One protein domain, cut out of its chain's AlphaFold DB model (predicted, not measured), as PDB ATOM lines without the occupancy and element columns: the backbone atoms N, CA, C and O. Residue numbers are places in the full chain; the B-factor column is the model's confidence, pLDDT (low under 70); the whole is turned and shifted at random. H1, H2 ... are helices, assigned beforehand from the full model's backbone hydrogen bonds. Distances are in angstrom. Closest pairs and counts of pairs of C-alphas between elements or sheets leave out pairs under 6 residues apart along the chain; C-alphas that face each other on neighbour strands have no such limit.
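What this domain is: This is residues 14 to 87 of the 89 residues of an uncharacterized protein of Rhizobium sp. BK612 (UniProt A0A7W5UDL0). A small head of two short helices and a wide loop has one long straight helix, H3, running out of it as an arm. H2 and the start of H3 meet near their ends as a V, H1 packs on both near that corner, the loop of residues 24 to 47 reaches out beyond the first end of H2, and residues 74 to 87 stick out free. The printed part has 74 residues with three named helices, H1, H2 and H3 in that order, and no named strand: all helix. It is loose, with a radius of gyration of the C-alphas of 15.9 A, and elongated, spanning 51 by 28 by 19 A.

Where its parts are: Find C-alpha 17 at (167.961, 203.696, 199.595); from there H1 runs through residues 17 to 23. H2, residues 48 to 58, begins at C-alpha 48 at (163.031, 212.524, 201.997) and is 15.5 A long. H3, residues 60 to 85, runs 37.5 A to C-alpha 85 at (197.999, 212.088, 209.800).

How they stand to each other: H1 touches H2, the closest C-alphas being those of Leu 18 and Val 52, 6.6 A apart. Their lines are about perpendicular, but only just, at 71 degrees. H1 and H3 only just touch, with 3 pairs of C-alphas within 8 A; look at Pro 17 and Val 63, whose C-alphas are the closest at 5.4 A. H3 touches H1 with residues 62 to 66 alone, and the two helices run opposite ways at a steep tilt of 62 degrees. H2 touches H3 at residues 62 to 63 of H3 alone, with the C-alphas of Arg 56 and Val 63 closest at 6.0 A, opposite ways at a steep tilt of 56 degrees. In H1, H2 and H3 every O i to N i+4 pair is within hydrogen-bond range.

The domain as a whole: The C-alphas farthest apart, those of Gly 33 and Gly 87, are 50.8 A apart. The printed part has no cut; the link from H1 to H2 is long, 24 residues, and that from H2 to H3 is tight. Mean pLDDT of the printed part is 89.4, and residue 26 alone is under 70.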
ATOM      1  N   ARG A  14     175.039 206.791 195.789       86.12
ATOM      2  CA  ARG A  14     175.404 205.367 195.826       86.12
ATOM      3  C   ARG A  14     174.942 204.659 197.096       86.12
ATOM      4  O   ARG A  14     174.813 203.436 197.070       86.12
ATOM      5  N   PHE A  15     174.668 205.392 198.174       89.50
ATOM      6  CA  PHE A  15     174.097 204.832 199.406       89.50
ATOM      7  C   PHE A  15     172.648 205.265 199.649       89.50
ATOM      8  O   PHE A  15     172.088 204.954 200.692       89.50
ATOM      9  N   CYS A  16     172.006 205.952 198.699       90.00
ATOM     10  CA  CYS A  16     170.632 206.410 198.876       90.00
ATOM     11  C   CYS A  16     169.636 205.249 198.680       90.00
ATOM     12  O   CYS A  16     169.488 204.769 197.553       90.00
ATOM     13  N   PRO A  17     168.891 204.819 199.716       90.69
ATOM     14  CA  PRO A  17     167.961 203.696 199.595       90.69
ATOM     15  C   PRO A  17     166.842 203.951 198.574       90.69
ATOM     16  O   PRO A  17     166.509 203.056 197.804       90.69
ATOM     17  N   LEU A  18     166.318 205.179 198.489       90.06
ATOM     18  CA  LEU A  18     165.263 205.534 197.527       90.06
ATOM     19  C   LEU A  18     165.754 205.517 196.075       90.06
ATOM     20  O   LEU A  18     164.980 205.207 195.174       90.06
ATOM     21  N   TYR A  19     167.035 205.813 195.840       88.38
ATOM     22  CA  TYR A  19     167.627 205.677 194.511       88.38
ATOM     23  C   TYR A  19     167.729 204.204 194.103       88.38
ATOM     24  O   TYR A  19     167.325 203.844 192.999       88.38
ATOM     25  N   HIS A  20     168.220 203.344 195.001       89.19
ATOM     26  CA  HIS A  20     168.284 201.899 194.753       89.19
ATOM     27  C   HIS A  20     166.893 201.310 194.511       89.19
ATOM     28  O   HIS A  20     166.691 200.607 193.525       89.19
ATOM     29  N   ALA A  21     165.913 201.655 195.347       89.62
ATOM     30  CA  ALA A  21     164.549 201.153 195.208       89.62
ATOM     31  C   ALA A  21     163.886 201.552 193.881       89.62
ATOM     32  O   ALA A  21     163.219 200.716 193.263       89.62
ATOM     33  N   ALA A  22     164.126 202.780 193.403       87.75
ATOM     34  CA  ALA A  22     163.633 203.246 192.109       87.75
ATOM     35  C   ALA A  22     164.147 202.380 190.942       87.75
ATOM     36  O   ALA A  22     163.411 202.125 189.993       87.75
ATOM     37  N   HIS A  23     165.378 201.868 191.037       85.00
ATOM     38  CA  HIS A  23     165.992 201.015 190.012       85.00
ATOM     39  C   HIS A  23     165.656 199.526 190.165       85.00
ATOM     40  O   HIS A  23     165.851 198.752 189.233       85.00
ATOM     41  N   MET A  24     165.133 199.114 191.320       82.81
ATOM     42  CA  MET A  24     164.732 197.730 191.598       82.81
ATOM     43  C   MET A  24     163.257 197.447 191.262       82.81
ATOM     44  O   MET A  24     162.775 196.349 191.524       82.81
ATOM     45  N   GLY A  25     162.527 198.421 190.705       71.44
ATOM     46  CA  GLY A  25     161.108 198.275 190.355       71.44
ATOM     47  C   GLY A  25     160.156 198.292 191.558       71.44
ATOM     48  O   GLY A  25     158.987 197.949 191.417       71.44
ATOM     49  N   GLY A  26     160.634 198.694 192.743       65.62
ATOM     50  CA  GLY A  26     159.873 198.649 193.998       65.62
ATOM     51  C   GLY A  26     158.899 199.810 194.218       65.62
ATOM     52  O   GLY A  26     158.277 199.872 195.271       65.62
ATOM     53  N   GLY A  27     158.789 200.760 193.283       78.88
ATOM     54  CA  GLY A  27     157.870 201.905 193.371       78.88
ATOM     55  C   GLY A  27     158.219 202.968 194.424       78.88
ATOM     56  O   GLY A  27     157.594 204.024 194.447       78.88
ATOM     57  N   PHE A  28     159.226 202.740 195.272       87.31
ATOM     58  CA  PHE A  28     159.716 203.733 196.230       87.31
ATOM     59  C   PHE A  28     160.777 204.613 195.582       87.31
ATOM     60  O   PHE A  28     161.792 204.125 195.090       87.31
ATOM     61  N   SER A  29     160.549 205.920 195.595       88.69
ATOM     62  CA  SER A  29     161.490 206.910 195.086       88.69
ATOM     63  C   SER A  29     161.179 208.289 195.680       88.69
ATOM     64  O   SER A  29     160.212 208.466 196.421       88.69
ATOM     65  N   CYS A  30     162.009 209.277 195.347       86.69
ATOM     66  CA  CYS A  30     161.682 210.689 195.553       86.69
ATOM     67  C   CYS A  30     160.945 211.297 194.348       86.69
ATOM     68  O   CYS A  30     160.876 212.515 194.267       86.69
ATOM     69  N   ASP A  31     160.474 210.502 193.387       86.75
ATOM     70  CA  ASP A  31     159.783 211.024 192.211       86.75
ATOM     71  C   ASP A  31     158.372 211.509 192.585       86.75
ATOM     72  O   ASP A  31     157.562 210.759 193.128       86.75
ATOM     73  N   ASP A  32     158.098 212.786 192.326       86.25
ATOM     74  CA  ASP A  32     156.792 213.443 192.473       86.25
ATOM     75  C   ASP A  32     156.062 213.605 191.126       86.25
ATOM     76  O   ASP A  32     155.047 214.299 191.058       86.25
ATOM     77  N   GLY A  33     156.573 212.991 190.053       86.19
ATOM     78  CA  GLY A  33     156.025 213.086 188.701       86.19
ATOM     79  C   GLY A  33     156.406 214.369 187.963       86.19
ATOM     80  O   GLY A  33     155.763 214.689 186.969       86.19
ATOM     81  N   GLN A  34     157.403 215.112 188.455       87.31
ATOM     82  CA  GLN A  34     157.850 216.393 187.891       87.31
ATOM     83  C   GLN A  34     159.337 216.348 187.480       87.31
ATOM     84  O   GLN A  34     160.106 217.288 187.722       87.31
ATOM     85  N   LEU A  35     159.815 215.219 186.949       81.00
ATOM     86  CA  LEU A  35     161.227 215.038 186.565       81.00
ATOM     87  C   LEU A  35     161.690 216.049 185.500       81.00
ATOM     88  O   LEU A  35     162.850 216.460 185.494       81.00
ATOM     89  N   GLU A  36     160.779 216.506 184.646       86.75
ATOM     90  CA  GLU A  36     161.006 217.469 183.568       86.75
ATOM     91  C   GLU A  36     161.454 218.851 184.052       86.75
ATOM     92  O   GLU A  36     162.143 219.560 183.319       86.75
ATOM     93  N   LEU A  37     161.130 219.227 185.293       81.69
ATOM     94  CA  LEU A  37     161.566 220.506 185.856       81.69
ATOM     95  C   LEU A  37     163.063 220.512 186.217       81.69
ATOM     96  O   LEU A  37     163.574 221.551 186.621       81.69
ATOM     97  N   GLN A  38     163.761 219.371 186.119       78.94
ATOM     98  CA  GLN A  38     165.198 219.220 186.408       78.94
ATOM     99  C   GLN A  38     165.628 219.687 187.813       78.94
ATOM    100  O   GLN A  38     166.805 219.926 188.078       78.94
ATOM    101  N   THR A  39     164.682 219.789 188.748       77.50
ATOM    102  CA  THR A  39     164.927 220.143 190.151       77.50
ATOM    103  C   THR A  39     164.703 218.939 191.057       77.50
ATOM    104  O   THR A  39     163.810 218.131 190.811       77.50
ATOM    105  N   CYS A  40     165.456 218.844 192.155       79.19
ATOM    106  CA  CYS A  40     165.242 217.799 193.155       79.19
ATOM    107  C   CYS A  40     163.843 217.918 193.787       79.19
ATOM    108  O   CYS A  40     163.489 218.974 194.307       79.19
ATOM    109  N   ALA A  41     163.077 216.825 193.828       84.06
ATOM    110  CA  ALA A  41     161.750 216.809 194.446       84.06
ATOM    111  C   ALA A  41     161.765 217.179 195.942       84.06
ATOM    112  O   ALA A  41     160.810 217.760 196.457       84.06
ATOM    113  N   VAL A  42     162.875 216.926 196.647       82.50
ATOM    114  CA  VAL A  42     163.044 217.376 198.039       82.50
ATOM    115  C   VAL A  42     163.070 218.905 198.126       82.50
ATOM    116  O   VAL A  42     162.412 219.481 198.989       82.50
ATOM    117  N   ALA A  43     163.733 219.578 197.179       81.25
ATOM    118  CA  ALA A  43     163.711 221.040 197.076       81.25
ATOM    119  C   ALA A  43     162.306 221.579 196.755       81.25
ATOM    120  O   ALA A  43     161.979 222.718 197.094       81.25
ATOM    121  N   ARG A  44     161.457 220.748 196.137       83.31
ATOM    122  CA  ARG A  44     160.049 221.047 195.844       83.31
ATOM    123  C   ARG A  44     159.083 220.727 196.986       83.31
ATOM    124  O   ARG A  44     157.912 221.077 196.886       83.31
ATOM    125  N   GLY A  45     159.563 220.145 198.086       84.38
ATOM    126  CA  GLY A  45     158.768 219.906 199.293       84.38
ATOM    127  C   GLY A  45     158.496 218.438 199.621       84.38
ATOM    128  O   GLY A  45     157.819 218.177 200.614       84.38
ATOM    129  N   ILE A  46     159.032 217.473 198.860       87.56
ATOM    130  CA  ILE A  46     159.015 216.074 199.304       87.56
ATOM    131  C   ILE A  46     159.878 215.914 200.558       87.56
ATOM    132  O   ILE A  46     161.057 216.268 200.588       87.56
ATOM    133  N   SER A  47     159.307 215.290 201.587       88.81
ATOM    134  CA  SER A  47     160.073 214.837 202.743       88.81
ATOM    135  C   SER A  47     160.831 213.558 202.394       88.81
ATOM    136  O   SER A  47     160.254 212.472 202.344       88.81
ATOM    137  N   TYR A  48     162.144 213.679 202.176       87.19
ATOM    138  CA  TYR A  48     163.031 212.524 201.997       87.19
ATOM    139  C   TYR A  48     162.888 211.523 203.149       87.19
ATOM    140  O   TYR A  48     162.768 210.323 202.921       87.19
ATOM    141  N   ARG A  49     162.858 212.030 204.388       89.62
ATOM    142  CA  ARG A  49     162.730 211.211 205.597       89.62
ATOM    143  C   ARG A  49     161.472 210.354 205.550       89.62
ATOM    144  O   ARG A  49     161.562 209.155 205.777       89.62
ATOM    145  N   ASP A  50     160.329 210.944 205.214       91.69
ATOM    146  CA  ASP A  50     159.062 210.211 205.212       91.69
ATOM    147  C   ASP A  50     159.053 209.127 204.130       91.69
ATOM    148  O   ASP A  50     158.510 208.044 204.344       91.69
ATOM    149  N   GLN A  51     159.683 209.387 202.982       91.25
ATOM    150  CA  GLN A  51     159.827 208.384 201.924       91.25
ATOM    151  C   GLN A  51     160.748 207.237 202.355       91.25
ATOM    152  O   GLN A  51     160.415 206.073 202.129       91.25
ATOM    153  N   VAL A  52     161.862 207.536 203.033       91.62
ATOM    154  CA  VAL A  52     162.736 206.497 203.598       91.62
ATOM    155  C   VAL A  52     162.009 205.688 204.667       91.62
ATOM    156  O   VAL A  52     162.147 204.474 204.665       91.62
ATOM    157  N   GLU A  53     161.210 206.301 205.542       93.00
ATOM    158  CA  GLU A  53     160.459 205.549 206.559       93.00
ATOM    159  C   GLU A  53     159.401 204.632 205.937       93.00
ATOM    160  O   GLU A  53     159.305 203.463 206.308       93.00
ATOM    161  N   LYS A  54     158.663 205.102 204.922       91.94
ATOM    162  CA  LYS A  54     157.746 204.239 204.153       91.94
ATOM    163  C   LYS A  54     158.484 203.053 203.534       91.94
ATOM    164  O   LYS A  54     158.016 201.919 203.609       91.94
ATOM    165  N   MET A  55     159.656 203.314 202.959       91.31
ATOM    166  CA  MET A  55     160.503 202.272 202.398       91.31
ATOM    167  C   MET A  55     161.055 201.338 203.479       91.31
ATOM    168  O   MET A  55     161.120 200.139 203.246       91.31
ATOM    169  N   ARG A  56     161.416 201.839 204.665       94.25
ATOM    170  CA  ARG A  56     161.912 201.023 205.781       94.25
ATOM    171  C   ARG A  56     160.848 200.039 206.259       94.25
ATOM    172  O   ARG A  56     161.189 198.916 206.601       94.25
ATOM    173  N   VAL A  57     159.573 200.426 206.231       93.38
ATOM    174  CA  VAL A  57     158.456 199.519 206.538       93.38
ATOM    175  C   VAL A  57     158.310 198.424 205.476       93.38
ATOM    176  O   VAL A  57     158.123 197.262 205.826       93.38
ATOM    177  N   ALA A  58     158.410 198.764 204.188       91.12
ATOM    178  CA  ALA A  58     158.218 197.803 203.096       91.12
ATOM    179  C   ALA A  58     159.442 196.903 202.834       91.12
ATOM    180  O   ALA A  58     159.300 195.724 202.520       91.12
ATOM    181  N   PHE A  59     160.645 197.461 202.956       91.88
ATOM    182  CA  PHE A  59     161.923 196.851 202.588       91.88
ATOM    183  C   PHE A  59     163.028 197.203 203.603       91.88
ATOM    184  O   PHE A  59     164.030 197.830 203.234       91.88
ATOM    185  N   PRO A  60     162.897 196.789 204.878       93.00
ATOM    186  CA  PRO A  60     163.846 197.161 205.933       93.00
ATOM    187  C   PRO A  60     165.286 196.758 205.593       93.00
ATOM    188  O   PRO A  60     166.200 197.568 205.724       93.00
ATOM    189  N   GLY A  61     165.479 195.554 205.043       93.50
ATOM    190  CA  GLY A  61     166.811 195.037 204.717       93.50
ATOM    191  C   GLY A  61     167.564 195.850 203.657       93.50
ATOM    192  O   GLY A  61     168.788 195.945 203.720       93.50
ATOM    193  N   LEU A  62     166.865 196.479 202.704       91.62
ATOM    194  CA  LEU A  62     167.519 197.324 201.700       91.62
ATOM    195  C   LEU A  62     167.989 198.648 202.315       91.62
ATOM    196  O   LEU A  62     169.096 199.102 202.025       91.62
ATOM    197  N   VAL A  63     167.174 199.240 203.195       92.94
ATOM    198  CA  VAL A  63     167.551 200.452 203.933       92.94
ATOM    199  C   VAL A  63     168.754 200.168 204.833       92.94
ATOM    200  O   VAL A  63     169.756 200.875 204.751       92.94
ATOM    201  N   GLU A  64     168.708 199.087 205.610       94.81
ATOM    202  CA  GLU A  64     169.806 198.669 206.489       94.81
ATOM    203  C   GLU A  64     171.095 198.371 205.715       94.81
ATOM    204  O   GLU A  64     172.180 198.783 206.129       94.81
ATOM    205  N   GLN A  65     170.997 197.702 204.561       94.19
ATOM    206  CA  GLN A  65     172.154 197.438 203.709       94.19
ATOM    207  C   GLN A  65     172.792 198.739 203.205       94.19
ATOM    208  O   GLN A  65     174.021 198.853 203.195       94.19
ATOM    209  N   CYS A  66     171.979 199.708 202.781       92.50
ATOM    210  CA  CYS A  66     172.469 201.007 202.327       92.50
ATOM    211  C   CYS A  66     173.190 201.757 203.456       92.50
ATOM    212  O   CYS A  66     174.330 202.187 203.273       92.50
ATOM    213  N   GLU A  67     172.580 201.821 204.645       93.19
ATOM    214  CA  GLU A  67     173.165 202.455 205.835       93.19
ATOM    215  C   GLU A  67     174.462 201.771 206.282       93.19
ATOM    216  O   GLU A  67     175.424 202.430 206.682       93.19
ATOM    217  N   TRP A  68     174.514 200.439 206.215       95.50
ATOM    218  CA  TRP A  68     175.714 199.681 206.552       95.50
ATOM    219  C   TRP A  68     176.864 199.984 205.587       95.50
ATOM    220  O   TRP A  68     177.985 200.236 206.032       95.50
ATOM    221  N   ARG A  69     176.591 200.015 204.273       93.50
ATOM    222  CA  ARG A  69     177.599 200.349 203.251       93.50
ATOM    223  C   ARG A  69     178.140 201.763 203.431       93.50
ATOM    224  O   ARG A  69     179.352 201.950 203.358       93.50
ATOM    225  N   GLU A  70     177.267 202.729 203.709       94.12
ATOM    226  CA  GLU A  70     177.677 204.112 203.958       94.12
ATOM    227  C   GLU A  70     178.624 204.202 205.165       94.12
ATOM    228  O   GLU A  70     179.714 204.768 205.066       94.12
ATOM    229  N   LYS A  71     178.258 203.575 206.289       94.31
ATOM    230  CA  LYS A  71     179.099 203.543 207.497       94.31
ATOM    231  C   LYS A  71     180.440 202.855 207.251       94.31
ATOM    232  O   LYS A  71     181.465 203.316 207.756       94.31
ATOM    233  N   ALA A  72     180.451 201.765 206.485       95.19
ATOM    234  CA  ALA A  72     181.676 201.050 206.149       95.19
ATOM    235  C   ALA A  72     182.639 201.932 205.332       95.19
ATOM    236  O   ALA A  72     183.822 202.007 205.669       95.19
ATOM    237  N   GLU A  73     182.144 202.644 204.313       94.38
ATOM    238  CA  GLU A  73     182.962 203.559 203.502       94.38
ATOM    239  C   GLU A  73     183.489 204.731 204.341       94.38
ATOM    240  O   GLU A  73     184.682 205.036 204.296       94.38
ATOM    241  N   GLN A  74     182.636 205.338 205.175       93.19
ATOM    242  CA  GLN A  74     183.046 206.399 206.102       93.19
ATOM    243  C   GLN A  74     184.145 205.918 207.061       93.19
ATOM    244  O   GLN A  74     185.122 206.630 207.299       93.19
ATOM    245  N   GLY A  75     184.041 204.685 207.567       95.50
ATOM    246  CA  GLY A  75     185.074 204.064 208.399       95.50
ATOM    247  C   GLY A  75     186.398 203.871 207.654       95.50
ATOM    248  O   GLY A  75     187.468 204.165 208.195       95.50
ATOM    249  N   GLN A  76     186.350 203.436 206.392       94.94
ATOM    250  CA  GLN A  76     187.543 203.317 205.549       94.94
ATOM    251  C   GLN A  76     188.170 204.679 205.238       94.94
ATOM    252  O   GLN A  76     189.395 204.816 205.256       94.94
ATOM    253  N   GLU A  77     187.361 205.699 204.952       94.06
ATOM    254  CA  GLU A  77     187.840 207.063 204.738       94.06
ATOM    255  C   GLU A  77     188.496 207.627 206.003       94.06
ATOM    256  O   GLU A  77     189.616 208.140 205.938       94.06
ATOM    257  N   GLN A  78     187.868 207.454 207.168       95.50
ATOM    258  CA  GLN A  78     188.442 207.878 208.441       95.50
ATOM    259  C   GLN A  78     189.762 207.156 208.732       95.50
ATOM    260  O   GLN A  78     190.740 207.795 209.121       95.50
ATOM    261  N   ARG A  79     189.836 205.842 208.486       94.88
ATOM    262  CA  ARG A  79     191.084 205.077 208.619       94.88
ATOM    263  C   ARG A  79     192.176 205.629 207.704       94.88
ATOM    264  O   ARG A  79     193.287 205.861 208.172       94.88
ATOM    265  N   ARG A  80     191.868 205.882 206.425       95.00
ATOM    266  CA  ARG A  80     192.814 206.475 205.460       95.00
ATOM    267  C   ARG A  80     193.327 207.837 205.936       95.00
ATOM    268  O   ARG A  80     194.530 208.090 205.864       95.00
ATOM    269  N   ARG A  81     192.440 208.688 206.465       95.19
ATOM    270  CA  ARG A  81     192.795 209.992 207.053       95.19
ATOM    271  C   ARG A  81     193.726 209.835 208.257       95.19
ATOM    272  O   ARG A  81     194.747 210.511 208.307       95.19
ATOM    273  N   ASN A  82     193.428 208.916 209.175       96.38
ATOM    274  CA  ASN A  82     194.263 208.667 210.354       96.38
ATOM    275  C   ASN A  82     195.667 208.190 209.967       96.38
ATOM    276  O   ASN A  82     196.650 208.728 210.466       96.38
ATOM    277  N   MET A  83     195.772 207.237 209.039       96.38
ATOM    278  CA  MET A  83     197.074 206.761 208.565       96.38
ATOM    279  C   MET A  83     197.888 207.890 207.912       96.38
ATOM    280  O   MET A  83     199.091 207.986 208.141       96.38
ATOM    281  N   ARG A  84     197.225 208.804 207.184       94.69
ATOM    282  CA  ARG A  84     197.870 209.986 206.587       94.69
ATOM    283  C   ARG A  84     198.399 210.940 207.653       94.69
ATOM    284  O   ARG A  84     199.510 211.435 207.517       94.69
ATOM    285  N   LEU A  85     197.611 211.203 208.696       95.25
ATOM    286  CA  LEU A  85     197.999 212.088 209.800       95.25
ATOM    287  C   LEU A  85     199.154 211.517 210.630       95.25
ATOM    288  O   LEU A  85     199.974 212.279 211.128       95.25
ATOM    289  N   LEU A  86     199.228 210.191 210.754       94.94
ATOM    290  CA  LEU A  86     200.307 209.496 211.457       94.94
ATOM    291  C   LEU A  86     201.568 209.295 210.596       94.94
ATOM    292  O   LEU A  86     202.547 208.748 211.093       94.94
ATOM    293  N   GLY A  87     201.553 209.701 209.320       94.00
ATOM    294  CA  GLY A  87     202.672 209.477 208.397       94.00
ATOM    295  C   GLY A  87     202.918 207.998 208.074       94.00
ATOM    296  O   GLY A  87     204.022 207.633 207.690       94.00
TER     297      GLY A  87